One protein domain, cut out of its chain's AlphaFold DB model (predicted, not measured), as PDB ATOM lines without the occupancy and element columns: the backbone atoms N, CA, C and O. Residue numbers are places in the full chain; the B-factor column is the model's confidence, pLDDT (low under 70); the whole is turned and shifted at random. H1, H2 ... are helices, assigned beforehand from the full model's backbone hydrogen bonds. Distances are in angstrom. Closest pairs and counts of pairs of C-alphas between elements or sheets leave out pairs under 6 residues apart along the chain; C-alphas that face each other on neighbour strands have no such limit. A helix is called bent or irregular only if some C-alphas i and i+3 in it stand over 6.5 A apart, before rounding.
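Overview. This is residues 93 to 259 of the 259 residues of an uncharacterized protein of uncultured Elusimicrobia bacterium (UniProt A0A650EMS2). What shape does the backbone make? H2, H1, H4 and H3 form a crossed file along an elongated body; the hairpin of H6b and H7 runs alongside, and residues 141 to 142 pair antiparallel with 180 to 181 in the middle. What is it built of? The printed part has 167 residues with seven named helices, H1 to H7 in chain order, and no named strand: all helix. It is compact, with a radius of gyration of the C-alphas of 16.7 A and spans of 56 by 36 by 27 A.

Arrangement. What does H1, residues 104 to 114, touch? Residues 128 to 132 alone of H2, residues 122 to 133, touch it at a steep tilt of 58 degrees, the closest C-alphas being Thr 111 and Ala 132, 6.3 A. H4, residues 171 to 177, touches it too, closest at C-alphas Asn 105 and Asn 176, 5.3 A. How does H6, residues 198 to 227, sit? Assigned as one helix by its hydrogen bonds, it is bent, C-alphas 207 and 210 being 9.5 A apart. Arm H6a, residues 198 to 207, touches residues 146 to 152 alone of H3, residues 146 to 162, closest at C-alphas Thr 148 and Ala 198, 5.0 A. Arm H6b, residues 210 to 227, touches H7, residues 237 to 253, with residues 210 to 218 alone, a hairpin at a shallow tilt of 22 degrees, closest at C-alphas Lys 211 and Tyr 244, 7.3 A; it only just touches H5, residues 189 to 195, with residues 217 to 221 alone and 3 pairs of C-alphas within 8 A, closest at C-alphas Val 194 and Phe 217, 6.9 A. Are the helix backbones whole? Every O i to N i+4 pair is within hydrogen-bond range in H1, H3, H4, H6a, H6b and H7, against 6 of 8 in H2 and 0 of 3 in H5, where 3 of 4 O i to N i+3 pairs are; H2 and H5 are irregular, C-alphas 123 and 126 being 7.7 A apart and 190 and 193 7.8 A.

Along the chain. Where do the first and last helices lie? C-alpha 104 of H1 is at (2.806, 40.678, -23.698), and C-alpha 253 of H7 at (7.283, 50.383, -12.860). How long are the longer ones? H6b measures 26.0 A, H3 24.4 A and H7 24.3 A.

Size, cuts and confidence. How far does it reach? The two C-alphas farthest apart, Pro 122 and Gly 164, are 56.4 A apart. Are there gaps or long links? The printed part has no cut; the links H2 to H3 and H4 to H5 are long. Where is confidence low? Residues 93, 134 to 139 and 187 have pLDDT under 70.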
ATOM      1  N   LYS A  93      -6.820  50.971 -38.225       68.31
ATOM      2  CA  LYS A  93      -6.582  49.708 -38.919       68.31
ATOM      3  C   LYS A  93      -5.184  49.209 -38.558       68.31
ATOM      4  O   LYS A  93      -4.232  49.980 -38.495       68.31
ATOM      5  N   LEU A  94      -5.083  47.920 -38.275       77.12
ATOM      6  CA  LEU A  94      -3.833  47.269 -37.935       77.12
ATOM      7  C   LEU A  94      -3.005  47.098 -39.210       77.12
ATOM      8  O   LEU A  94      -3.445  46.443 -40.159       77.12
ATOM      9  N   GLY A  95      -1.822  47.709 -39.195       80.75
ATOM     10  CA  GLY A  95      -0.819  47.638 -40.253       80.75
ATOM     11  C   GLY A  95       0.051  46.379 -40.165       80.75
ATOM     12  O   GLY A  95      -0.389  45.330 -39.684       80.75
ATOM     13  N   ASN A  96       1.305  46.493 -40.611       84.25
ATOM     14  CA  ASN A  96       2.272  45.397 -40.603       84.25
ATOM     15  C   ASN A  96       2.584  44.928 -39.164       84.25
ATOM     16  O   ASN A  96       3.163  45.703 -38.395       84.25
ATOM     17  N   PRO A  97       2.270  43.670 -38.789       81.88
ATOM     18  CA  PRO A  97       2.546  43.172 -37.446       81.88
ATOM     19  C   PRO A  97       4.044  43.048 -37.132       81.88
ATOM     20  O   PRO A  97       4.406  43.084 -35.963       81.88
ATOM     21  N   ALA A  98       4.922  42.963 -38.139       81.69
ATOM     22  CA  ALA A  98       6.369  42.863 -37.930       81.69
ATOM     23  C   ALA A  98       6.984  44.109 -37.270       81.69
ATOM     24  O   ALA A  98       8.092  44.028 -36.761       81.69
ATOM     25  N   ASN A  99       6.272  45.242 -37.265       79.69
ATOM     26  CA  ASN A  99       6.727  46.500 -36.667       79.69
ATOM     27  C   ASN A  99       6.110  46.771 -35.284       79.69
ATOM     28  O   ASN A  99       6.287  47.857 -34.735       79.69
ATOM     29  N   ILE A 100       5.339  45.828 -34.735       80.62
ATOM     30  CA  ILE A 100       4.645  46.004 -33.458       80.62
ATOM     31  C   ILE A 100       5.524  45.473 -32.324       80.62
ATOM     32  O   ILE A 100       5.952  44.322 -32.342       80.62
ATOM     33  N   TYR A 101       5.742  46.312 -31.318       82.25
ATOM     34  CA  TYR A 101       6.401  45.978 -30.055       82.25
ATOM     35  C   TYR A 101       5.434  46.213 -28.886       82.25
ATOM     36  O   TYR A 101       4.270  46.541 -29.107       82.25
ATOM     37  N   GLY A 102       5.879  45.987 -27.650       80.44
ATOM     38  CA  GLY A 102       5.123  46.307 -26.436       80.44
ATOM     39  C   GLY A 102       4.997  45.135 -25.464       80.44
ATOM     40  O   GLY A 102       5.568  44.062 -25.657       80.44
ATOM     41  N   GLY A 103       4.243  45.340 -24.383       81.56
ATOM     42  CA  GLY A 103       4.042  44.310 -23.361       81.56
ATOM     43  C   GLY A 103       3.231  43.110 -23.868       81.56
ATOM     44  O   GLY A 103       2.330  43.244 -24.700       81.56
ATOM     45  N   TYR A 104       3.480  41.925 -23.313       85.50
ATOM     46  CA  TYR A 104       2.806  40.678 -23.698       85.50
ATOM     47  C   TYR A 104       1.271  40.784 -23.747       85.50
ATOM     48  O   TYR A 104       0.628  40.344 -24.706       85.50
ATOM     49  N   ASN A 105       0.644  41.391 -22.738       80.62
ATOM     50  CA  ASN A 105      -0.810  41.532 -22.700       80.62
ATOM     51  C   ASN A 105      -1.341  42.519 -23.754       80.62
ATOM     52  O   ASN A 105      -2.428  42.303 -24.301       80.62
ATOM     53  N   TYR A 106      -0.577  43.565 -24.073       77.38
ATOM     54  CA  TYR A 106      -0.898  44.491 -25.158       77.38
ATOM     55  C   TYR A 106      -0.916  43.752 -26.500       77.38
ATOM     56  O   TYR A 106      -1.941  43.735 -27.184       77.38
ATOM     57  N   LEU A 107       0.154  43.017 -26.804       82.50
ATOM     58  CA  LEU A 107       0.289  42.236 -28.033       82.50
ATOM     59  C   LEU A 107      -0.801  41.162 -28.182       82.50
ATOM     60  O   LEU A 107      -1.418  41.014 -29.246       82.50
ATOM     61  N   LYS A 108      -1.143  40.467 -27.091       82.00
ATOM     62  CA  LYS A 108      -2.287  39.539 -27.070       82.00
ATOM     63  C   LYS A 108      -3.606  40.228 -27.358       82.00
ATOM     64  O   LYS A 108      -4.486  39.646 -27.995       82.00
ATOM     65  N   THR A 109      -3.775  41.443 -26.857       75.75
ATOM     66  CA  THR A 109      -5.009  42.191 -27.055       75.75
ATOM     67  C   THR A 109      -5.131  42.690 -28.488       75.75
ATOM     68  O   THR A 109      -6.208  42.556 -29.072       75.75
ATOM     69  N   ILE A 110      -4.036  43.148 -29.099       78.44
ATOM     70  CA  ILE A 110      -4.026  43.479 -30.529       78.44
ATOM     71  C   ILE A 110      -4.327  42.241 -31.368       78.44
ATOM     72  O   ILE A 110      -5.159  42.313 -32.266       78.44
ATOM     73  N   THR A 111      -3.748  41.082 -31.048       80.88
ATOM     74  CA  THR A 111      -4.065  39.854 -31.792       80.88
ATOM     75  C   THR A 111      -5.556  39.521 -31.731       80.88
ATOM     76  O   THR A 111      -6.161  39.151 -32.735       80.88
ATOM     77  N   LYS A 112      -6.196  39.682 -30.565       78.94
ATOM     78  CA  LYS A 112      -7.654  39.508 -30.448       78.94
ATOM     79  C   LYS A 112      -8.421  40.533 -31.286       78.94
ATOM     80  O   LYS A 112      -9.457  40.193 -31.850       78.94
ATOM     81  N   LEU A 113      -7.933  41.771 -31.357       76.06
ATOM     82  CA  LEU A 113      -8.526  42.831 -32.167       76.06
ATOM     83  C   LEU A 113      -8.418  42.534 -33.668       76.06
ATOM     84  O   LEU A 113      -9.386  42.762 -34.389       76.06
ATOM     85  N   ALA A 114      -7.297  41.969 -34.119       78.62
ATOM     86  CA  ALA A 114      -7.054  41.604 -35.514       78.62
ATOM     87  C   ALA A 114      -8.031  40.552 -36.061       78.62
ATOM     88  O   ALA A 114      -8.264  40.483 -37.261       78.62
ATOM     89  N   ARG A 115      -8.655  39.760 -35.181       79.69
ATOM     90  CA  ARG A 115      -9.678  38.768 -35.555       79.69
ATOM     91  C   ARG A 115     -11.049  39.381 -35.850       79.69
ATOM     92  O   ARG A 115     -11.961  38.668 -36.260       79.69
ATOM     93  N   LYS A 116     -11.242  40.674 -35.579       76.62
ATOM     94  CA  LYS A 116     -12.515  41.348 -35.843       76.62
ATOM     95  C   LYS A 116     -12.595  41.778 -37.314       76.62
ATOM     96  O   LYS A 116     -11.585  42.172 -37.890       76.62
ATOM     97  N   PRO A 117     -13.788  41.760 -37.931       70.75
ATOM     98  CA  PRO A 117     -13.949  42.264 -39.288       70.75
ATOM     99  C   PRO A 117     -13.473  43.718 -39.410       70.75
ATOM    100  O   PRO A 117     -13.752  44.534 -38.535       70.75
ATOM    101  N   GLN A 118     -12.801  44.041 -40.520       73.56
ATOM    102  CA  GLN A 118     -12.391  45.405 -40.901       73.56
ATOM    103  C   GLN A 118     -11.386  46.102 -39.960       73.56
ATOM    104  O   GLN A 118     -11.126  47.292 -40.136       73.56
ATOM    105  N   THR A 119     -10.791  45.395 -38.993       74.56
ATOM    106  CA  THR A 119      -9.767  45.970 -38.101       74.56
ATOM    107  C   THR A 119      -8.356  45.874 -38.656       74.56
ATOM    108  O   THR A 119      -7.492  46.593 -38.177       74.56
ATOM    109  N   VAL A 120      -8.110  45.028 -39.655       77.38
ATOM    110  CA  VAL A 120      -6.803  44.843 -40.299       77.38
ATOM    111  C   VAL A 120      -6.819  45.486 -41.683       77.38
ATOM    112  O   VAL A 120      -7.820  45.397 -42.401       77.38
ATOM    113  N   GLU A 121      -5.730  46.147 -42.072       80.62
ATOM    114  CA  GLU A 121      -5.594  46.628 -43.448       80.62
ATOM    115  C   GLU A 121      -5.515  45.442 -44.424       80.62
ATOM    116  O   GLU A 121      -4.795  44.479 -44.148       80.62
ATOM    117  N   PRO A 122      -6.197  45.495 -45.585       85.19
ATOM    118  CA  PRO A 122      -6.234  44.368 -46.521       85.19
ATOM    119  C   PRO A 122      -4.852  43.817 -46.898       85.19
ATOM    120  O   PRO A 122      -4.689  42.603 -46.993       85.19
ATOM    121  N   ALA A 123      -3.846  44.691 -47.024       88.94
ATOM    122  CA  ALA A 123      -2.469  44.321 -47.348       88.94
ATOM    123  C   ALA A 123      -1.816  43.372 -46.319       88.94
ATOM    124  O   ALA A 123      -0.959  42.572 -46.688       88.94
ATOM    125  N   TYR A 124      -2.235  43.409 -45.048       86.31
ATOM    126  CA  TYR A 124      -1.632  42.624 -43.959       86.31
ATOM    127  C   TYR A 124      -2.544  41.517 -43.415       86.31
ATOM    128  O   TYR A 124      -2.163  40.809 -42.478       86.31
ATOM    129  N   ALA A 125      -3.730  41.321 -44.000       85.94
ATOM    130  CA  ALA A 125      -4.717  40.346 -43.531       85.94
ATOM    131  C   ALA A 125      -4.141  38.922 -43.421       85.94
ATOM    132  O   ALA A 125      -4.384  38.225 -42.436       85.94
ATOM    133  N   ARG A 126      -3.316  38.503 -44.392       86.38
ATOM    134  CA  ARG A 126      -2.663  37.184 -44.379       86.38
ATOM    135  C   ARG A 126      -1.725  37.013 -43.181       86.38
ATOM    136  O   ARG A 126      -1.785  35.980 -42.523       86.38
ATOM    137  N   MET A 127      -0.891  38.009 -42.883       85.31
ATOM    138  CA  MET A 127       0.070  37.947 -41.772       85.31
ATOM    139  C   MET A 127      -0.650  37.857 -40.424       85.31
ATOM    140  O   MET A 127      -0.325  37.006 -39.599       85.31
ATOM    141  N   TRP A 128      -1.682  38.680 -40.230       85.44
ATOM    142  CA  TRP A 128      -2.505  38.646 -39.021       85.44
ATOM    143  C   TRP A 128      -3.269  37.333 -38.850       85.44
ATOM    144  O   TRP A 128      -3.366  36.830 -37.731       85.44
ATOM    145  N   ASN A 129      -3.768  36.744 -39.940       84.44
ATOM    146  CA  ASN A 129      -4.414  35.432 -39.896       84.44
ATOM    147  C   ASN A 129      -3.437  34.324 -39.485       84.44
ATOM    148  O   ASN A 129      -3.809  33.468 -38.685       84.44
ATOM    149  N   LEU A 130      -2.195  34.353 -39.982       81.81
ATOM    150  CA  LEU A 130      -1.155  33.405 -39.566       81.81
ATOM    151  C   LEU A 130      -0.856  33.547 -38.067       81.81
ATOM    152  O   LEU A 130      -0.965  32.576 -37.332       81.81
ATOM    153  N   ILE A 131      -0.616  34.772 -37.595       80.75
ATOM    154  CA  ILE A 131      -0.417  35.100 -36.171       80.75
ATOM    155  C   ILE A 131      -1.579  34.611 -35.291       80.75
ATOM    156  O   ILE A 131      -1.382  34.118 -34.178       80.75
ATOM    157  N   ALA A 132      -2.813  34.769 -35.771       76.62
ATOM    158  CA  ALA A 132      -4.007  34.417 -35.020       76.62
ATOM    159  C   ALA A 132      -4.248  32.905 -34.940       76.62
ATOM    160  O   ALA A 132      -4.747  32.454 -33.904       76.62
ATOM    161  N   ASN A 133      -3.953  32.165 -36.009       71.75
ATOM    162  CA  ASN A 133      -4.261  30.738 -36.140       71.75
ATOM    163  C   ASN A 133      -3.079  29.827 -35.807       71.75
ATOM    164  O   ASN A 133      -3.269  28.627 -35.642       71.75
ATOM    165  N   ASP A 134      -1.877  30.377 -35.681       67.25
ATOM    166  CA  ASP A 134      -0.715  29.604 -35.287       67.25
ATOM    167  C   ASP A 134      -0.802  29.207 -33.798       67.25
ATOM    168  O   ASP A 134      -0.796  30.035 -32.874       67.25
ATOM    169  N   HIS A 135      -0.900  27.893 -33.574       58.62
ATOM    170  CA  HIS A 135      -0.903  27.268 -32.253       58.62
ATOM    171  C   HIS A 135       0.390  27.549 -31.474       58.62
ATOM    172  O   HIS A 135       0.353  27.619 -30.240       58.62
ATOM    173  N   ALA A 136       1.498  27.750 -32.187       55.22
ATOM    174  CA  ALA A 136       2.802  28.107 -31.652       55.22
ATOM    175  C   ALA A 136       2.820  29.579 -31.192       55.22
ATOM    176  O   ALA A 136       3.376  29.922 -30.144       55.22
ATOM    177  N   TYR A 137       2.100  30.443 -31.910       57.19
ATOM    178  CA  TYR A 137       2.137  31.890 -31.750       57.19
ATOM    179  C   TYR A 137       1.199  32.439 -30.668       57.19
ATOM    180  O   TYR A 137       1.524  33.452 -30.058       57.19
ATOM    181  N   LYS A 138       0.036  31.812 -30.406       61.69
ATOM    182  CA  LYS A 138      -1.005  32.278 -29.439       61.69
ATOM    183  C   LYS A 138      -1.206  33.807 -29.406       61.69
ATOM    184  O   LYS A 138      -1.595  34.383 -28.385       61.69
ATOM    185  N   GLY A 139      -0.951  34.457 -30.531       69.75
ATOM    186  CA  GLY A 139      -0.853  35.895 -30.648       69.75
ATOM    187  C   GLY A 139       0.417  36.568 -30.148       69.75
ATOM    188  O   GLY A 139       0.766  37.524 -30.791       69.75
ATOM    189  N   ALA A 140       1.091  36.187 -29.064       84.75
ATOM    190  CA  ALA A 140       2.295  36.897 -28.599       84.75
ATOM    191  C   ALA A 140       3.073  36.076 -27.577       84.75
ATOM    192  O   ALA A 140       2.464  35.262 -26.878       84.75
ATOM    193  N   HIS A 141       4.362  36.389 -27.403       86.31
ATOM    194  CA  HIS A 141       5.234  35.750 -26.409       86.31
ATOM    195  C   HIS A 141       6.006  36.733 -25.568       86.31
ATOM    196  O   HIS A 141       6.294  37.831 -26.024       86.31
ATOM    197  N   ASN A 142       6.330  36.335 -24.339       89.06
ATOM    198  CA  ASN A 142       7.248  37.092 -23.504       89.06
ATOM    199  C   ASN A 142       8.676  36.904 -24.037       89.06
ATOM    200  O   ASN A 142       9.081  35.778 -24.319       89.06
ATOM    201  N   ILE A 143       9.428  37.997 -24.117       92.50
ATOM    202  CA  ILE A 143      10.879  37.967 -24.345       92.50
ATOM    203  C   ILE A 143      11.570  37.401 -23.097       92.50
ATOM    204  O   ILE A 143      12.399  36.497 -23.171       92.50
ATOM    205  N   VAL A 144      11.151  37.886 -21.926       93.06
ATOM    206  CA  VAL A 144      11.657  37.421 -20.631       93.06
ATOM    207  C   VAL A 144      10.825  36.244 -20.136       93.06
ATOM    208  O   VAL A 144       9.596  36.320 -20.030       93.06
ATOM    209  N   ASN A 145      11.488  35.147 -19.797       92.62
ATOM    210  CA  ASN A 145      10.844  33.937 -19.336       92.62
ATOM    211  C   ASN A 145      10.071  34.178 -18.027       92.62
ATOM    212  O   ASN A 145      10.560  34.792 -17.078       92.62
ATOM    213  N   LYS A 146       8.845  33.651 -17.936       92.12
ATOM    214  CA  LYS A 146       7.999  33.823 -16.742       92.12
ATOM    215  C   LYS A 146       8.601  33.221 -15.474       92.12
ATOM    216  O   LYS A 146       8.368  33.767 -14.397       92.12
ATOM    217  N   SER A 147       9.346  32.124 -15.591       94.19
ATOM    218  CA  SER A 147      10.053  31.502 -14.471       94.19
ATOM    219  C   SER A 147      11.218  32.370 -14.001       94.19
ATOM    220  O   SER A 147      11.369  32.539 -12.799       94.19
ATOM    221  N   THR A 148      11.959  33.013 -14.912       95.50
ATOM    222  CA  THR A 148      12.964  34.034 -14.551       95.50
ATOM    223  C   THR A 148      12.325  35.171 -13.763       95.50
ATOM    224  O   THR A 148      12.786  35.512 -12.680       95.50
ATOM    225  N   LEU A 149      11.190  35.695 -14.238       95.25
ATOM    226  CA  LEU A 149      10.449  36.735 -13.517       95.25
ATOM    227  C   LEU A 149       9.964  36.273 -12.138       95.25
ATOM    228  O   LEU A 149       9.939  37.068 -11.206       95.25
ATOM    229  N   LYS A 150       9.578  35.002 -11.994       96.69
ATOM    230  CA  LYS A 150       9.183  34.435 -10.701       96.69
ATOM    231  C   LYS A 150      10.364  34.399  -9.724       96.69
ATOM    232  O   LYS A 150      10.194  34.845  -8.599       96.69
ATOM    233  N   ILE A 151      11.537  33.945 -10.171       97.12
ATOM    234  CA  ILE A 151      12.755  33.898  -9.346       97.12
ATOM    235  C   ILE A 151      13.128  35.305  -8.862       97.12
ATOM    236  O   ILE A 151      13.300  35.523  -7.667       97.12
ATOM    237  N   ILE A 152      13.163  36.282  -9.777       96.06
ATOM    238  CA  ILE A 152      13.465  37.682  -9.436       96.06
ATOM    239  C   ILE A 152      12.443  38.233  -8.433       96.06
ATOM    240  O   ILE A 152      12.806  38.914  -7.478       96.06
ATOM    241  N   TYR A 153      11.156  37.940  -8.633       94.12
ATOM    242  CA  TYR A 153      10.093  38.372  -7.728       94.12
ATOM    243  C   TYR A 153      10.251  37.801  -6.315       94.12
ATOM    244  O   TYR A 153      10.036  38.523  -5.342       94.12
ATOM    245  N   GLU A 154      10.595  36.519  -6.195       96.12
ATOM    246  CA  GLU A 154      10.789  35.841  -4.910       96.12
ATOM    247  C   GLU A 154      11.981  36.441  -4.149       96.12
ATOM    248  O   GLU A 154      11.812  36.841  -2.999       96.12
ATOM    249  N   ASP A 155      13.119  36.645  -4.817       95.44
ATOM    250  CA  ASP A 155      14.304  37.307  -4.246       95.44
ATOM    251  C   ASP A 155      14.011  38.754  -3.805       95.44
ATOM    252  O   ASP A 155      14.358  39.179  -2.701       95.44
ATOM    253  N   MET A 156      13.290  39.526  -4.623       91.19
ATOM    254  CA  MET A 156      12.872  40.881  -4.242       91.19
ATOM    255  C   MET A 156      11.901  40.871  -3.056       91.19
ATOM    256  O   MET A 156      11.985  41.731  -2.179       91.19
ATOM    257  N   THR A 157      10.998  39.892  -2.996       87.56
ATOM    258  CA  THR A 157      10.072  39.729  -1.869       87.56
ATOM    259  C   THR A 157      10.830  39.432  -0.578       87.56
ATOM    260  O   THR A 157      10.544  40.052   0.447       87.56
ATOM    261  N   GLU A 158      11.828  38.551  -0.630       93.38
ATOM    262  CA  GLU A 158      12.693  38.227   0.505       93.38
ATOM    263  C   GLU A 158      13.495  39.450   0.975       93.38
ATOM    264  O   GLU A 158      13.459  39.797   2.157       93.38
ATOM    265  N   LYS A 159      14.129  40.185   0.054       92.31
ATOM    266  CA  LYS A 159      14.866  41.425   0.369       92.31
ATOM    267  C   LYS A 159      13.991  42.476   1.050       92.31
ATOM    268  O   LYS A 159      14.427  43.130   1.997       92.31
ATOM    269  N   TYR A 160      12.750  42.642   0.592       85.56
ATOM    270  CA  TYR A 160      11.799  43.550   1.234       85.56
ATOM    271  C   TYR A 160      11.401  43.058   2.627       85.56
ATOM    272  O   TYR A 160      11.366  43.867   3.557       85.56
ATOM    273  N   ALA A 161      11.159  41.754   2.788       86.75
ATOM    274  CA  ALA A 161      10.807  41.159   4.073       86.75
ATOM    275  C   ALA A 161      11.925  41.341   5.113       86.75
ATOM    276  O   ALA A 161      11.640  41.749   6.239       86.75
ATOM    277  N   LEU A 162      13.191  41.148   4.724       94.00
ATOM    278  CA  LEU A 162      14.362  41.413   5.575       94.00
ATOM    279  C   LEU A 162      14.458  42.884   6.012       94.00
ATOM    280  O   LEU A 162      14.936  43.178   7.104       94.00
ATOM    281  N   ALA A 163      13.957  43.811   5.193       91.50
ATOM    282  CA  ALA A 163      13.865  45.234   5.517       91.50
ATOM    283  C   ALA A 163      12.574  45.622   6.271       91.50
ATOM    284  O   ALA A 163      12.294  46.815   6.423       91.50
ATOM    285  N   GLY A 164      11.758  44.650   6.701       88.88
ATOM    286  CA  GLY A 164      10.482  44.888   7.384       88.88
ATOM    287  C   GLY A 164       9.398  45.505   6.492       88.88
ATOM    288  O   GLY A 164       8.494  46.177   6.987       88.88
ATOM    289  N   LYS A 165       9.497  45.332   5.169       81.50
ATOM    290  CA  LYS A 165       8.588  45.910   4.169       81.50
ATOM    291  C   LYS A 165       7.919  44.817   3.336       81.50
ATOM    292  O   LYS A 165       8.398  43.696   3.234       81.50
ATOM    293  N   ILE A 166       6.810  45.173   2.692       79.38
ATOM    294  CA  ILE A 166       6.134  44.322   1.706       79.38
ATOM    295  C   ILE A 166       6.548  44.789   0.313       79.38
ATOM    296  O   ILE A 166       6.508  45.988   0.031       79.38
ATOM    297  N   PHE A 167       6.926  43.854  -0.560       76.62
ATOM    298  CA  PHE A 167       7.204  44.170  -1.958       76.62
ATOM    299  C   PHE A 167       5.904  44.619  -2.657       76.62
ATOM    300  O   PHE A 167       4.941  43.854  -2.687       76.62
ATOM    301  N   PRO A 168       5.821  45.854  -3.197       74.44
ATOM    302  CA  PRO A 168       4.552  46.440  -3.644       74.44
ATOM    303  C   PRO A 168       4.117  45.988  -5.049       74.44
ATOM    304  O   PRO A 168       3.211  46.576  -5.637       74.44
ATOM    305  N   VAL A 169       4.764  44.967  -5.609       72.75
ATOM    306  CA  VAL A 169       4.538  44.488  -6.977       72.75
ATOM    307  C   VAL A 169       3.650  43.250  -6.967       72.75
ATOM    308  O   VAL A 169       3.786  42.375  -6.120       72.75
ATOM    309  N   ASN A 170       2.758  43.136  -7.953       80.75
ATOM    310  CA  ASN A 170       2.024  41.904  -8.220       80.75
ATOM    311  C   ASN A 170       2.722  41.091  -9.326       80.75
ATOM    312  O   ASN A 170       2.850  41.562 -10.458       80.75
ATOM    313  N   LEU A 171       3.108  39.841  -9.035       79.88
ATOM    314  CA  LEU A 171       3.784  38.954  -9.996       79.88
ATOM    315  C   LEU A 171       3.002  38.775 -11.308       79.88
ATOM    316  O   LEU A 171       3.584  38.786 -12.392       79.88
ATOM    317  N   THR A 172       1.677  38.632 -11.230       78.25
ATOM    318  CA  THR A 172       0.836  38.446 -12.421       78.25
ATOM    319  C   THR A 172       0.841  39.698 -13.296       78.25
ATOM    320  O   THR A 172       0.883  39.591 -14.521       78.25
ATOM    321  N   GLU A 173       0.817  40.888 -12.697       71.50
ATOM    322  CA  GLU A 173       0.898  42.149 -13.439       71.50
ATOM    323  C   GLU A 173       2.281  42.352 -14.057       71.50
ATOM    324  O   GLU A 173       2.366  42.691 -15.238       71.50
ATOM    325  N   MET A 174       3.348  42.054 -13.315       79.50
ATOM    326  CA  MET A 174       4.717  42.108 -13.825       79.50
ATOM    327  C   MET A 174       4.893  41.191 -15.045       79.50
ATOM    328  O   MET A 174       5.365  41.637 -16.089       79.50
ATOM    329  N   GLN A 175       4.437  39.937 -14.958       88.06
ATOM    330  CA  GLN A 175       4.530  38.958 -16.048       88.06
ATOM    331  C   GLN A 175       3.644  39.293 -17.253       88.06
ATOM    332  O   GLN A 175       4.018  39.006 -18.392       88.06
ATOM    333  N   ASN A 176       2.454  39.858 -17.029       79.88
ATOM    334  CA  ASN A 176       1.535  40.205 -18.115       79.88
ATOM    335  C   ASN A 176       1.978  41.452 -18.885       79.88
ATOM    336  O   ASN A 176       1.642  41.580 -20.062       79.88
ATOM    337  N   ASN A 177       2.716  42.353 -18.239       77.75
ATOM    338  CA  ASN A 177       3.212  43.581 -18.855       77.75
ATOM    339  C   ASN A 177       4.679  43.498 -19.286       77.75
ATOM    340  O   ASN A 177       5.172  44.453 -19.875       77.75
ATOM    341  N   ALA A 178       5.348  42.370 -19.032       89.69
ATOM    342  CA  ALA A 178       6.714  42.137 -19.479       89.69
ATOM    343  C   ALA A 178       6.847  42.306 -21.003       89.69
ATOM    344  O   ALA A 178       5.885  41.996 -21.725       89.69
ATOM    345  N   PRO A 179       8.022  42.753 -21.490       90.62
ATOM    346  CA  PRO A 179       8.300  42.892 -22.911       90.62
ATOM    347  C   PRO A 179       7.916  41.627 -23.667       90.62
ATOM    348  O   PRO A 179       8.276  40.509 -23.280       90.62
ATOM    349  N   GLY A 180       7.127  41.813 -24.717       89.75
ATOM    350  CA  GLY A 180       6.678  40.737 -25.571       89.75
ATOM    351  C   GLY A 180       7.059  40.973 -27.018       89.75
ATOM    352  O   GLY A 180       7.478  42.061 -27.407       89.75
ATOM    353  N   ILE A 181       6.892  39.934 -27.823       88.44
ATOM    354  CA  ILE A 181       7.214  39.980 -29.240       88.44
ATOM    355  C   ILE A 181       6.242  39.163 -30.065       88.44
ATOM    356  O   ILE A 181       5.671  38.171 -29.583       88.44
ATOM    357  N   PHE A 182       6.118  39.574 -31.331       86.06
ATOM    358  CA  PHE A 182       5.618  38.697 -32.359       86.06
ATOM    359  C   PHE A 182       6.739  37.867 -33.017       86.06
ATOM    360  O   PHE A 182       7.471  38.409 -33.837       86.06
ATOM    361  N   HIS A 183       6.907  36.572 -32.696       80.94
ATOM    362  CA  HIS A 183       7.929  35.731 -33.345       80.94
ATOM    363  C   HIS A 183       7.537  34.268 -33.636       80.94
ATOM    364  O   HIS A 183       6.940  33.605 -32.788       80.94
ATOM    365  N   ILE A 184       7.908  33.764 -34.825       74.94
ATOM    366  CA  ILE A 184       7.525  32.427 -35.337       74.94
ATOM    367  C   ILE A 184       8.212  31.259 -34.619       74.94
ATOM    368  O   ILE A 184       7.785  30.116 -34.730       74.94
ATOM    369  N   LEU A 185       9.309  31.528 -33.913       76.75
ATOM    370  CA  LEU A 185      10.106  30.473 -33.285       76.75
ATOM    371  C   LEU A 185       9.473  29.926 -32.009       76.75
ATOM    372  O   LEU A 185       9.790  28.813 -31.593       76.75
ATOM    373  N   HIS A 186       8.597  30.690 -31.360       70.44
ATOM    374  CA  HIS A 186       7.963  30.201 -30.151       70.44
ATOM    375  C   HIS A 186       6.980  29.083 -30.489       70.44
ATOM    376  O   HIS A 186       6.149  29.232 -31.376       70.44
ATOM    377  N   GLY A 187       7.024  27.997 -29.714       67.69
ATOM    378  CA  GLY A 187       6.172  26.822 -29.892       67.69
ATOM    379  C   GLY A 187       6.729  25.826 -30.908       67.69
ATOM    380  O   GLY A 187       6.214  24.716 -30.995       67.69
ATOM    381  N   ASN A 188       7.817  26.176 -31.599       75.19
ATOM    382  CA  ASN A 188       8.651  25.208 -32.287       75.19
ATOM    383  C   ASN A 188       9.626  24.574 -31.269       75.19
ATOM    384  O   ASN A 188      10.473  25.290 -30.721       75.19
ATOM    385  N   PRO A 189       9.549  23.251 -31.013       77.44
ATOM    386  CA  PRO A 189      10.417  22.574 -30.046       77.44
ATOM    387  C   PRO A 189      11.913  22.765 -30.318       77.44
ATOM    388  O   PRO A 189      12.702  22.838 -29.378       77.44
ATOM    389  N   HIS A 190      12.307  22.914 -31.587       81.25
ATOM    390  CA  HIS A 190      13.703  23.113 -31.972       81.25
ATOM    391  C   HIS A 190      14.297  24.410 -31.398       81.25
ATOM    392  O   HIS A 190      15.469  24.454 -31.033       81.25
ATOM    393  N   TYR A 191      13.473  25.449 -31.236       82.69
ATOM    394  CA  TYR A 191      13.894  26.763 -30.744       82.69
ATOM    395  C   TYR A 191      13.444  27.034 -29.305       82.69
ATOM    396  O   TYR A 191      13.506  28.169 -28.830       82.69
ATOM    397  N   GLN A 192      13.023  25.994 -28.573       80.62
ATOM    398  CA  GLN A 192      12.545  26.119 -27.196       80.62
ATOM    399  C   GLN A 192      13.571  26.827 -26.294       80.62
ATOM    400  O   GLN A 192      13.192  27.644 -25.458       80.62
ATOM    401  N   ARG A 193      14.871  26.580 -26.504       84.75
ATOM    402  CA  ARG A 193      15.965  27.188 -25.727       84.75
ATOM    403  C   ARG A 193      16.062  28.711 -25.862       84.75
ATOM    404  O   ARG A 193      16.680  29.330 -25.010       84.75
ATOM    405  N   VAL A 194      15.455  29.319 -26.879       85.12
ATOM    406  CA  VAL A 194      15.441  30.783 -27.033       85.12
ATOM    407  C   VAL A 194      14.451  31.438 -26.060       85.12
ATOM    408  O   VAL A 194      14.711  32.518 -25.547       85.12
ATOM    409  N   PHE A 195      13.329  30.768 -25.774       81.06
ATOM    410  CA  PHE A 195      12.233  31.305 -24.950       81.06
ATOM    411  C   PHE A 195      12.142  30.660 -23.557       81.06
ATOM    412  O   PHE A 195      11.525  31.213 -22.644       81.06
ATOM    413  N   HIS A 196      12.726  29.471 -23.377       84.50
ATOM    414  CA  HIS A 196      12.651  28.655 -22.161       84.50
ATOM    415  C   HIS A 196      14.034  28.382 -21.555       84.50
ATOM    416  O   HIS A 196      14.384  27.244 -21.260       84.50
ATOM    417  N   ASN A 197      14.817  29.438 -21.358       90.06
ATOM    418  CA  ASN A 197      16.177  29.424 -20.815       90.06
ATOM    419  C   ASN A 197      16.259  30.164 -19.472       90.06
ATOM    420  O   ASN A 197      17.083  31.060 -19.293       90.06
ATOM    421  N   ALA A 198      15.388  29.791 -18.530       93.25
ATOM    422  CA  ALA A 198      15.204  30.544 -17.293       93.25
ATOM    423  C   ALA A 198      16.509  30.741 -16.501       93.25
ATOM    424  O   ALA A 198      16.782  31.853 -16.065       93.25
ATOM    425  N   GLU A 199      17.333  29.698 -16.377       94.25
ATOM    426  CA  GLU A 199      18.623  29.753 -15.673       94.25
ATOM    427  C   GLU A 199      19.587  30.768 -16.300       94.25
ATOM    428  O   GLU A 199      20.122  31.620 -15.594       94.25
ATOM    429  N   ARG A 200      19.744  30.742 -17.634       95.25
ATOM    430  CA  ARG A 200      20.586  31.698 -18.371       95.25
ATOM    431  C   ARG A 200      20.083  33.127 -18.185       95.25
ATOM    432  O   ARG A 200      20.872  34.002 -17.854       95.25
ATOM    433  N   GLN A 201      18.782  33.364 -18.369       96.56
ATOM    434  CA  GLN A 201      18.222  34.709 -18.219       96.56
ATOM    435  C   GLN A 201      18.338  35.222 -16.780       96.56
ATOM    436  O   GLN A 201      18.601  36.402 -16.577       96.56
ATOM    437  N   THR A 202      18.173  34.352 -15.781       97.12
ATOM    438  CA  THR A 202      18.367  34.709 -14.371       97.12
ATOM    439  C   THR A 202      19.822  35.088 -14.093       97.12
ATOM    440  O   THR A 202      20.063  36.118 -13.472       97.12
ATOM    441  N   ALA A 203      20.790  34.307 -14.586       97.50
ATOM    442  CA  ALA A 203      22.212  34.617 -14.439       97.50
ATOM    443  C   ALA A 203      22.563  35.972 -15.076       97.50
ATOM    444  O   ALA A 203      23.098  36.846 -14.397       97.50
ATOM    445  N   ILE A 204      22.152  36.189 -16.332       97.62
ATOM    446  CA  ILE A 204      22.353  37.464 -17.039       97.62
ATOM    447  C   ILE A 204      21.694  38.617 -16.276       97.62
ATOM    448  O   ILE A 204      22.313  39.661 -16.093       97.62
ATOM    449  N   TYR A 205      20.464  38.435 -15.784       98.06
ATOM    450  CA  TYR A 205      19.774  39.472 -15.021       98.06
ATOM    451  C   TYR A 205      20.549  39.874 -13.769       98.06
ATOM    452  O   TYR A 205      20.651  41.068 -13.502       98.06
ATOM    453  N   TYR A 206      21.084  38.916 -13.008       97.31
ATOM    454  CA  TYR A 206      21.833  39.194 -11.779       97.31
ATOM    455  C   TYR A 206      23.242  39.731 -12.022       97.31
ATOM    456  O   TYR A 206      23.761  40.462 -11.177       97.31
ATOM    457  N   GLU A 207      23.822  39.481 -13.188       97.69
ATOM    458  CA  GLU A 207      25.135  40.009 -13.554       97.69
ATOM    459  C   GLU A 207      25.042  41.400 -14.207       97.69
ATOM    460  O   GLU A 207      25.708  42.324 -13.750       97.69
ATOM    461  N   TYR A 208      24.129  41.587 -15.165       97.62
ATOM    462  CA  TYR A 208      24.096  42.751 -16.071       97.62
ATOM    463  C   TYR A 208      22.738  43.470 -16.187       97.62
ATOM    464  O   TYR A 208      22.593  44.411 -16.965       97.62
ATOM    465  N   GLY A 209      21.709  42.995 -15.481       97.38
ATOM    466  CA  GLY A 209      20.387  43.619 -15.477       97.38
ATOM    467  C   GLY A 209      19.477  43.162 -16.618       97.38
ATOM    468  O   GLY A 209      19.799  42.284 -17.419       97.38
ATOM    469  N   MET A 210      18.266  43.717 -16.652       97.25
ATOM    470  CA  MET A 210      17.224  43.306 -17.594       97.25
ATOM    471  C   MET A 210      17.533  43.675 -19.047       97.25
ATOM    472  O   MET A 210      17.123  42.955 -19.958       97.25
ATOM    473  N   LYS A 211      18.254  44.775 -19.274       97.19
ATOM    474  CA  LYS A 211      18.675  45.190 -20.613       97.19
ATOM    475  C   LYS A 211      19.463  44.079 -21.305       97.19
ATOM    476  O   LYS A 211      19.099  43.688 -22.410       97.19
ATOM    477  N   ALA A 212      20.428  43.493 -20.597       97.75
ATOM    478  CA  ALA A 212      21.250  42.399 -21.100       97.75
ATOM    479  C   ALA A 212      20.437  41.127 -21.408       97.75
ATOM    480  O   ALA A 212      20.723  40.425 -22.372       97.75
ATOM    481  N   VAL A 213      19.378  40.837 -20.639       97.31
ATOM    482  CA  VAL A 213      18.468  39.709 -20.936       97.31
ATOM    483  C   VAL A 213      17.746  39.916 -22.271       97.31
ATOM    484  O   VAL A 213      17.555  38.970 -23.037       97.31
ATOM    485  N   ILE A 214      17.323  41.149 -22.550       96.19
ATOM    486  CA  ILE A 214      16.627  41.506 -23.791       96.19
ATOM    487  C   ILE A 214      17.609  41.544 -24.971       96.19
ATOM    488  O   ILE A 214      17.265  41.073 -26.056       96.19
ATOM    489  N   GLU A 215      18.822  42.053 -24.757       96.19
ATOM    490  CA  GLU A 215      19.918  42.029 -25.733       96.19
ATOM    491  C   GLU A 215      20.276  40.591 -26.131       96.19
ATOM    492  O   GLU A 215      20.213  40.271 -27.317       96.19
ATOM    493  N   ASP A 216      20.511  39.694 -25.162       95.88
ATOM    494  CA  ASP A 216      20.805  38.270 -25.410       95.88
ATOM    495  C   ASP A 216      19.712  37.601 -26.255       95.88
ATOM    496  O   ASP A 216      19.994  36.817 -27.168       95.88
ATOM    497  N   PHE A 217      18.445  37.942 -25.996       94.81
ATOM    498  CA  PHE A 217      17.326  37.466 -26.801       94.81
ATOM    499  C   PHE A 217      17.406  37.974 -28.247       94.81
ATOM    500  O   PHE A 217      17.330  37.172 -29.180       94.81
ATOM    501  N   PHE A 218      17.566  39.283 -28.462       94.56
ATOM    502  CA  PHE A 218      17.616  39.848 -29.813       94.56
ATOM    503  C   PHE A 218      18.830  39.376 -30.608       94.56
ATOM    504  O   PHE A 218      18.685  39.027 -31.781       94.56
ATOM    505  N   GLU A 219      20.000  39.306 -29.980       94.56
ATOM    506  CA  GLU A 219      21.212  38.766 -30.589       94.56
ATOM    507  C   GLU A 219      21.024  37.306 -30.992       94.56
ATOM    508  O   GLU A 219      21.352  36.925 -32.117       94.56
ATOM    509  N   THR A 220      20.415  36.498 -30.119       93.19
ATOM    510  CA  THR A 220      20.124  35.095 -30.422       93.19
ATOM    511  C   THR A 220      19.200  34.962 -31.633       93.19
ATOM    512  O   THR A 220      19.492  34.171 -32.529       93.19
ATOM    513  N   ILE A 221      18.111  35.736 -31.701       91.12
ATOM    514  CA  ILE A 221      17.183  35.700 -32.843       91.12
ATOM    515  C   ILE A 221      17.868  36.158 -34.134       91.12
ATOM    516  O   ILE A 221      17.735  35.501 -35.165       91.12
ATOM    517  N   ASN A 222      18.610  37.264 -34.092       91.44
ATOM    518  CA  ASN A 222      19.253  37.822 -35.279       91.44
ATOM    519  C   ASN A 222      20.388  36.926 -35.791       91.44
ATOM    520  O   ASN A 222      20.523  36.758 -37.004       91.44
ATOM    521  N   ARG A 223      21.142  36.279 -34.894       91.75
ATOM    522  CA  ARG A 223      22.120  35.250 -35.269       91.75
ATOM    523  C   ARG A 223      21.441  34.071 -35.965       91.75
ATOM    524  O   ARG A 223      21.861  33.699 -37.055       91.75
ATOM    525  N   LEU A 224      20.353  33.542 -35.397       90.88
ATOM    526  CA  LEU A 224      19.581  32.465 -36.031       90.88
ATOM    527  C   LEU A 224      19.028  32.886 -37.398       90.88
ATOM    528  O   LEU A 224      19.026  32.094 -38.337       90.88
ATOM    529  N   SER A 225      18.582  34.136 -37.535       90.81
ATOM    530  CA  SER A 225      18.138  34.681 -38.819       90.81
ATOM    531  C   SER A 225      19.247  34.631 -39.868       90.81
ATOM    532  O   SER A 225      19.021  34.086 -40.953       90.81
ATOM    533  N   ALA A 226      20.448  35.099 -39.515       89.56
ATOM    534  CA  ALA A 226      21.618  35.078 -40.388       89.56
ATOM    535  C   ALA A 226      22.042  33.648 -40.770       89.56
ATOM    536  O   ALA A 226      22.278  33.373 -41.944       89.56
ATOM    537  N   GLU A 227      22.079  32.729 -39.805       89.62
ATOM    538  CA  GLU A 227      22.453  31.322 -40.020       89.62
ATOM    539  C   GLU A 227      21.428  30.560 -40.876       89.62
ATOM    540  O   GLU A 227      21.781  29.654 -41.626       89.62
ATOM    541  N   SER A 228      20.148  30.931 -40.787       84.69
ATOM    542  CA  SER A 228      19.046  30.219 -41.443       84.69
ATOM    543  C   SER A 228      18.808  30.586 -42.912       84.69
ATOM    544  O   SER A 228      17.881  30.054 -43.526       84.69
ATOM    545  N   GLY A 229      19.567  31.536 -43.472       80.00
ATOM    546  CA  GLY A 229      19.373  31.994 -44.853       80.00
ATOM    547  C   GLY A 229      17.975  32.571 -45.127       80.00
ATOM    548  O   GLY A 229      17.479  32.475 -46.247       80.00
ATOM    549  N   GLY A 230      17.319  33.139 -44.106       72.69
ATOM    550  CA  GLY A 230      15.993  33.760 -44.214       72.69
ATOM    551  C   GLY A 230      14.807  32.882 -43.798       72.69
ATOM    552  O   GLY A 230      13.673  33.361 -43.833       72.69
ATOM    553  N   ALA A 231      15.028  31.636 -43.361       78.25
ATOM    554  CA  ALA A 231      13.951  30.807 -42.805       78.25
ATOM    555  C   ALA A 231      13.454  31.323 -41.440       78.25
ATOM    556  O   ALA A 231      12.287  31.142 -41.085       78.25
ATOM    557  N   VAL A 232      14.328  31.995 -40.686       82.12
ATOM    558  CA  VAL A 232      14.002  32.706 -39.451       82.12
ATOM    559  C   VAL A 232      14.046  34.214 -39.724       82.12
ATOM    560  O   VAL A 232      15.104  34.726 -40.093       82.12
ATOM    561  N   PRO A 233      12.938  34.957 -39.559       84.06
ATOM    562  CA  PRO A 233      12.954  36.405 -39.709       84.06
ATOM    563  C   PRO A 233      13.743  37.046 -38.561       84.06
ATOM    564  O   PRO A 233      13.587  36.659 -37.407       84.06
ATOM    565  N   GLY A 234      14.585  38.028 -38.877       87.31
ATOM    566  CA  GLY A 234      15.251  38.851 -37.868       87.31
ATOM    567  C   GLY A 234      14.285  39.842 -37.218       87.31
ATOM    568  O   GLY A 234      13.179  40.077 -37.715       87.31
ATOM    569  N   ILE A 235      14.716  40.458 -36.118       88.94
ATOM    570  CA  ILE A 235      13.939  41.508 -35.453       88.94
ATOM    571  C   ILE A 235      14.298  42.868 -36.064       88.94
ATOM    572  O   ILE A 235      15.471  43.248 -36.046       88.94
ATOM    573  N   PRO A 236      13.323  43.639 -36.583       87.06
ATOM    574  CA  PRO A 236      13.601  44.961 -37.129       87.06
ATOM    575  C   PRO A 236      14.201  45.913 -36.076       87.06
ATOM    576  O   PRO A 236      13.724  45.928 -34.936       87.06
ATOM    577  N   PRO A 237      15.156  46.791 -36.442       87.81
ATOM    578  CA  PRO A 237      15.752  47.748 -35.503       87.81
ATOM    579  C   PRO A 237      14.731  48.648 -34.792       87.81
ATOM    580  O   PRO A 237      14.875  48.943 -33.609       87.81
ATOM    581  N   SER A 238      13.657  49.044 -35.482       80.00
ATOM    582  CA  SER A 238      12.570  49.845 -34.900       80.00
ATOM    583  C   SER A 238      11.836  49.120 -33.765       80.00
ATOM    584  O   SER A 238      11.486  49.744 -32.764       80.00
ATOM    585  N   VAL A 239      11.641  47.804 -33.891       86.00
ATOM    586  CA  VAL A 239      11.038  46.954 -32.852       86.00
ATOM    587  C   VAL A 239      11.985  46.796 -31.675       86.00
ATOM    588  O   VAL A 239      11.532  46.868 -30.534       86.00
ATOM    589  N   MET A 240      13.287  46.628 -31.922       87.56
ATOM    590  CA  MET A 240      14.288  46.559 -30.852       87.56
ATOM    591  C   MET A 240      14.305  47.854 -30.032       87.56
ATOM    592  O   MET A 240      14.127  47.805 -28.817       87.56
ATOM    593  N   ILE A 241      14.414  49.014 -30.693       82.88
ATOM    594  CA  ILE A 241      14.409  50.337 -30.041       82.88
ATOM    595  C   ILE A 241      13.127  50.536 -29.225       82.88
ATOM    596  O   ILE A 241      13.189  50.872 -28.043       82.88
ATOM    597  N   GLY A 242      11.965  50.281 -29.834       76.25
ATOM    598  CA  GLY A 242      10.679  50.405 -29.150       76.25
ATOM    599  C   GLY A 242      10.553  49.471 -27.945       76.25
ATOM    600  O   GLY A 242      10.045  49.868 -26.895       76.25
ATOM    601  N   THR A 243      11.070  48.247 -28.063       85.31
ATOM    602  CA  THR A 243      11.083  47.277 -26.965       85.31
ATOM    603  C   THR A 243      11.981  47.731 -25.822       85.31
ATOM    604  O   THR A 243      11.552  47.623 -24.678       85.31
ATOM    605  N   TYR A 244      13.174  48.271 -26.091       84.62
ATOM    606  CA  TYR A 244      14.050  48.798 -25.038       84.62
ATOM    607  C   TYR A 244      13.390  49.936 -24.261       84.62
ATOM    608  O   TYR A 244      13.402  49.916 -23.033       84.62
ATOM    609  N   MET A 245      12.745  50.877 -24.955       77.50
ATOM    610  CA  MET A 245      12.038  51.986 -24.305       77.50
ATOM    611  C   MET A 245      10.894  51.493 -23.402       77.50
ATOM    612  O   MET A 245      10.756  51.940 -22.262       77.50
ATOM    613  N   GLU A 246      10.074  50.554 -23.887       75.81
ATOM    614  CA  GLU A 246       8.995  49.956 -23.086       75.81
ATOM    615  C   GLU A 246       9.538  49.123 -21.922       75.81
ATOM    616  O   GLU A 246       8.977  49.156 -20.827       75.81
ATOM    617  N   ALA A 247      10.626  48.385 -22.143       83.81
ATOM    618  CA  ALA A 247      11.253  47.550 -21.132       83.81
ATOM    619  C   ALA A 247      11.860  48.378 -20.003       83.81
ATOM    620  O   ALA A 247      11.654  48.041 -18.841       83.81
ATOM    621  N   GLU A 248      12.535  49.482 -20.316       82.94
ATOM    622  CA  GLU A 248      13.092  50.382 -19.309       82.94
ATOM    623  C   GLU A 248      11.978  50.970 -18.426       82.94
ATOM    624  O   GLU A 248      12.074  50.986 -17.194       82.94
ATOM    625  N   LEU A 249      10.870  51.404 -19.037       74.81
ATOM    626  CA  LEU A 249       9.710  51.897 -18.298       74.81
ATOM    627  C   LEU A 249       9.048  50.799 -17.453       74.81
ATOM    628  O   LEU A 249       8.662  51.038 -16.304       74.81
ATOM    629  N   TRP A 250       8.919  49.595 -18.005       82.38
ATOM    630  CA  TRP A 250       8.417  48.427 -17.292       82.38
ATOM    631  C   TRP A 250       9.308  48.092 -16.085       82.38
ATOM    632  O   TRP A 250       8.786  47.938 -14.980       82.38
ATOM    633  N   CYS A 251      10.634  48.097 -16.237       82.06
ATOM    634  CA  CYS A 251      11.578  47.897 -15.138       82.06
ATOM    635  C   CYS A 251      11.395  48.937 -14.031       82.06
ATOM    636  O   CYS A 251      11.276  48.566 -12.865       82.06
ATOM    637  N   LYS A 252      11.277  50.224 -14.386       74.31
ATOM    638  CA  LYS A 252      10.987  51.301 -13.420       74.31
ATOM    639  C   LYS A 252       9.664  51.069 -12.686       74.31
ATOM    640  O   LYS A 252       9.598  51.248 -11.473       74.31
ATOM    641  N   THR A 253       8.629  50.637 -13.407       74.50
ATOM    642  CA  THR A 253       7.283  50.383 -12.860       74.50
ATOM    643  C   THR A 253       7.266  49.221 -11.865       74.50
ATOM    644  O   THR A 253       6.556  49.281 -10.866       74.50
ATOM    645  N   PHE A 254       8.045  48.170 -12.127       79.69
ATOM    646  CA  PHE A 254       8.073  46.949 -11.316       79.69
ATOM    647  C   PHE A 254       9.321  46.822 -10.432       79.69
ATOM    648  O   PHE A 254       9.593  45.741  -9.915       79.69
ATOM    649  N   HIS A 255      10.058  47.918 -10.232       81.75
ATOM    650  CA  HIS A 255      11.264  47.977  -9.398       81.75
ATOM    651  C   HIS A 255      12.322  46.918  -9.762       81.75
ATOM    652  O   HIS A 255      12.956  46.332  -8.887       81.75
ATOM    653  N   LEU A 256      12.504  46.669 -11.059       88.06
ATOM    654  CA  LEU A 256      13.507  45.745 -11.586       88.06
ATOM    655  C   LEU A 256      14.785  46.495 -11.951       88.06
ATOM    656  O   LEU A 256      14.738  47.662 -12.350       88.06
ATOM    657  N   ARG A 257      15.926  45.805 -11.875       95.31
ATOM    658  CA  ARG A 257      17.204  46.360 -12.319       95.31
ATOM    659  C   ARG A 257      17.241  46.439 -13.845       95.31
ATOM    660  O   ARG A 257      17.051  45.429 -14.522       95.31
ATOM    661  N   TRP A 258      17.475  47.637 -14.371       93.69
ATOM    662  CA  TRP A 258      17.619  47.858 -15.808       93.69
ATOM    663  C   TRP A 258      19.006  47.437 -16.309       93.69
ATOM    664  O   TRP A 258      19.084  46.557 -17.163       93.69
ATOM    665  N   GLU A 259      20.055  47.996 -15.709       94.50
ATOM    666  CA  GLU A 259      21.480  47.676 -15.890       94.50
ATOM    667  C   GLU A 259      22.060  47.271 -14.526       94.50
ATOM    668  O   GLU A 259      21.738  47.963 -13.529       94.50
TER     669      GLU A 259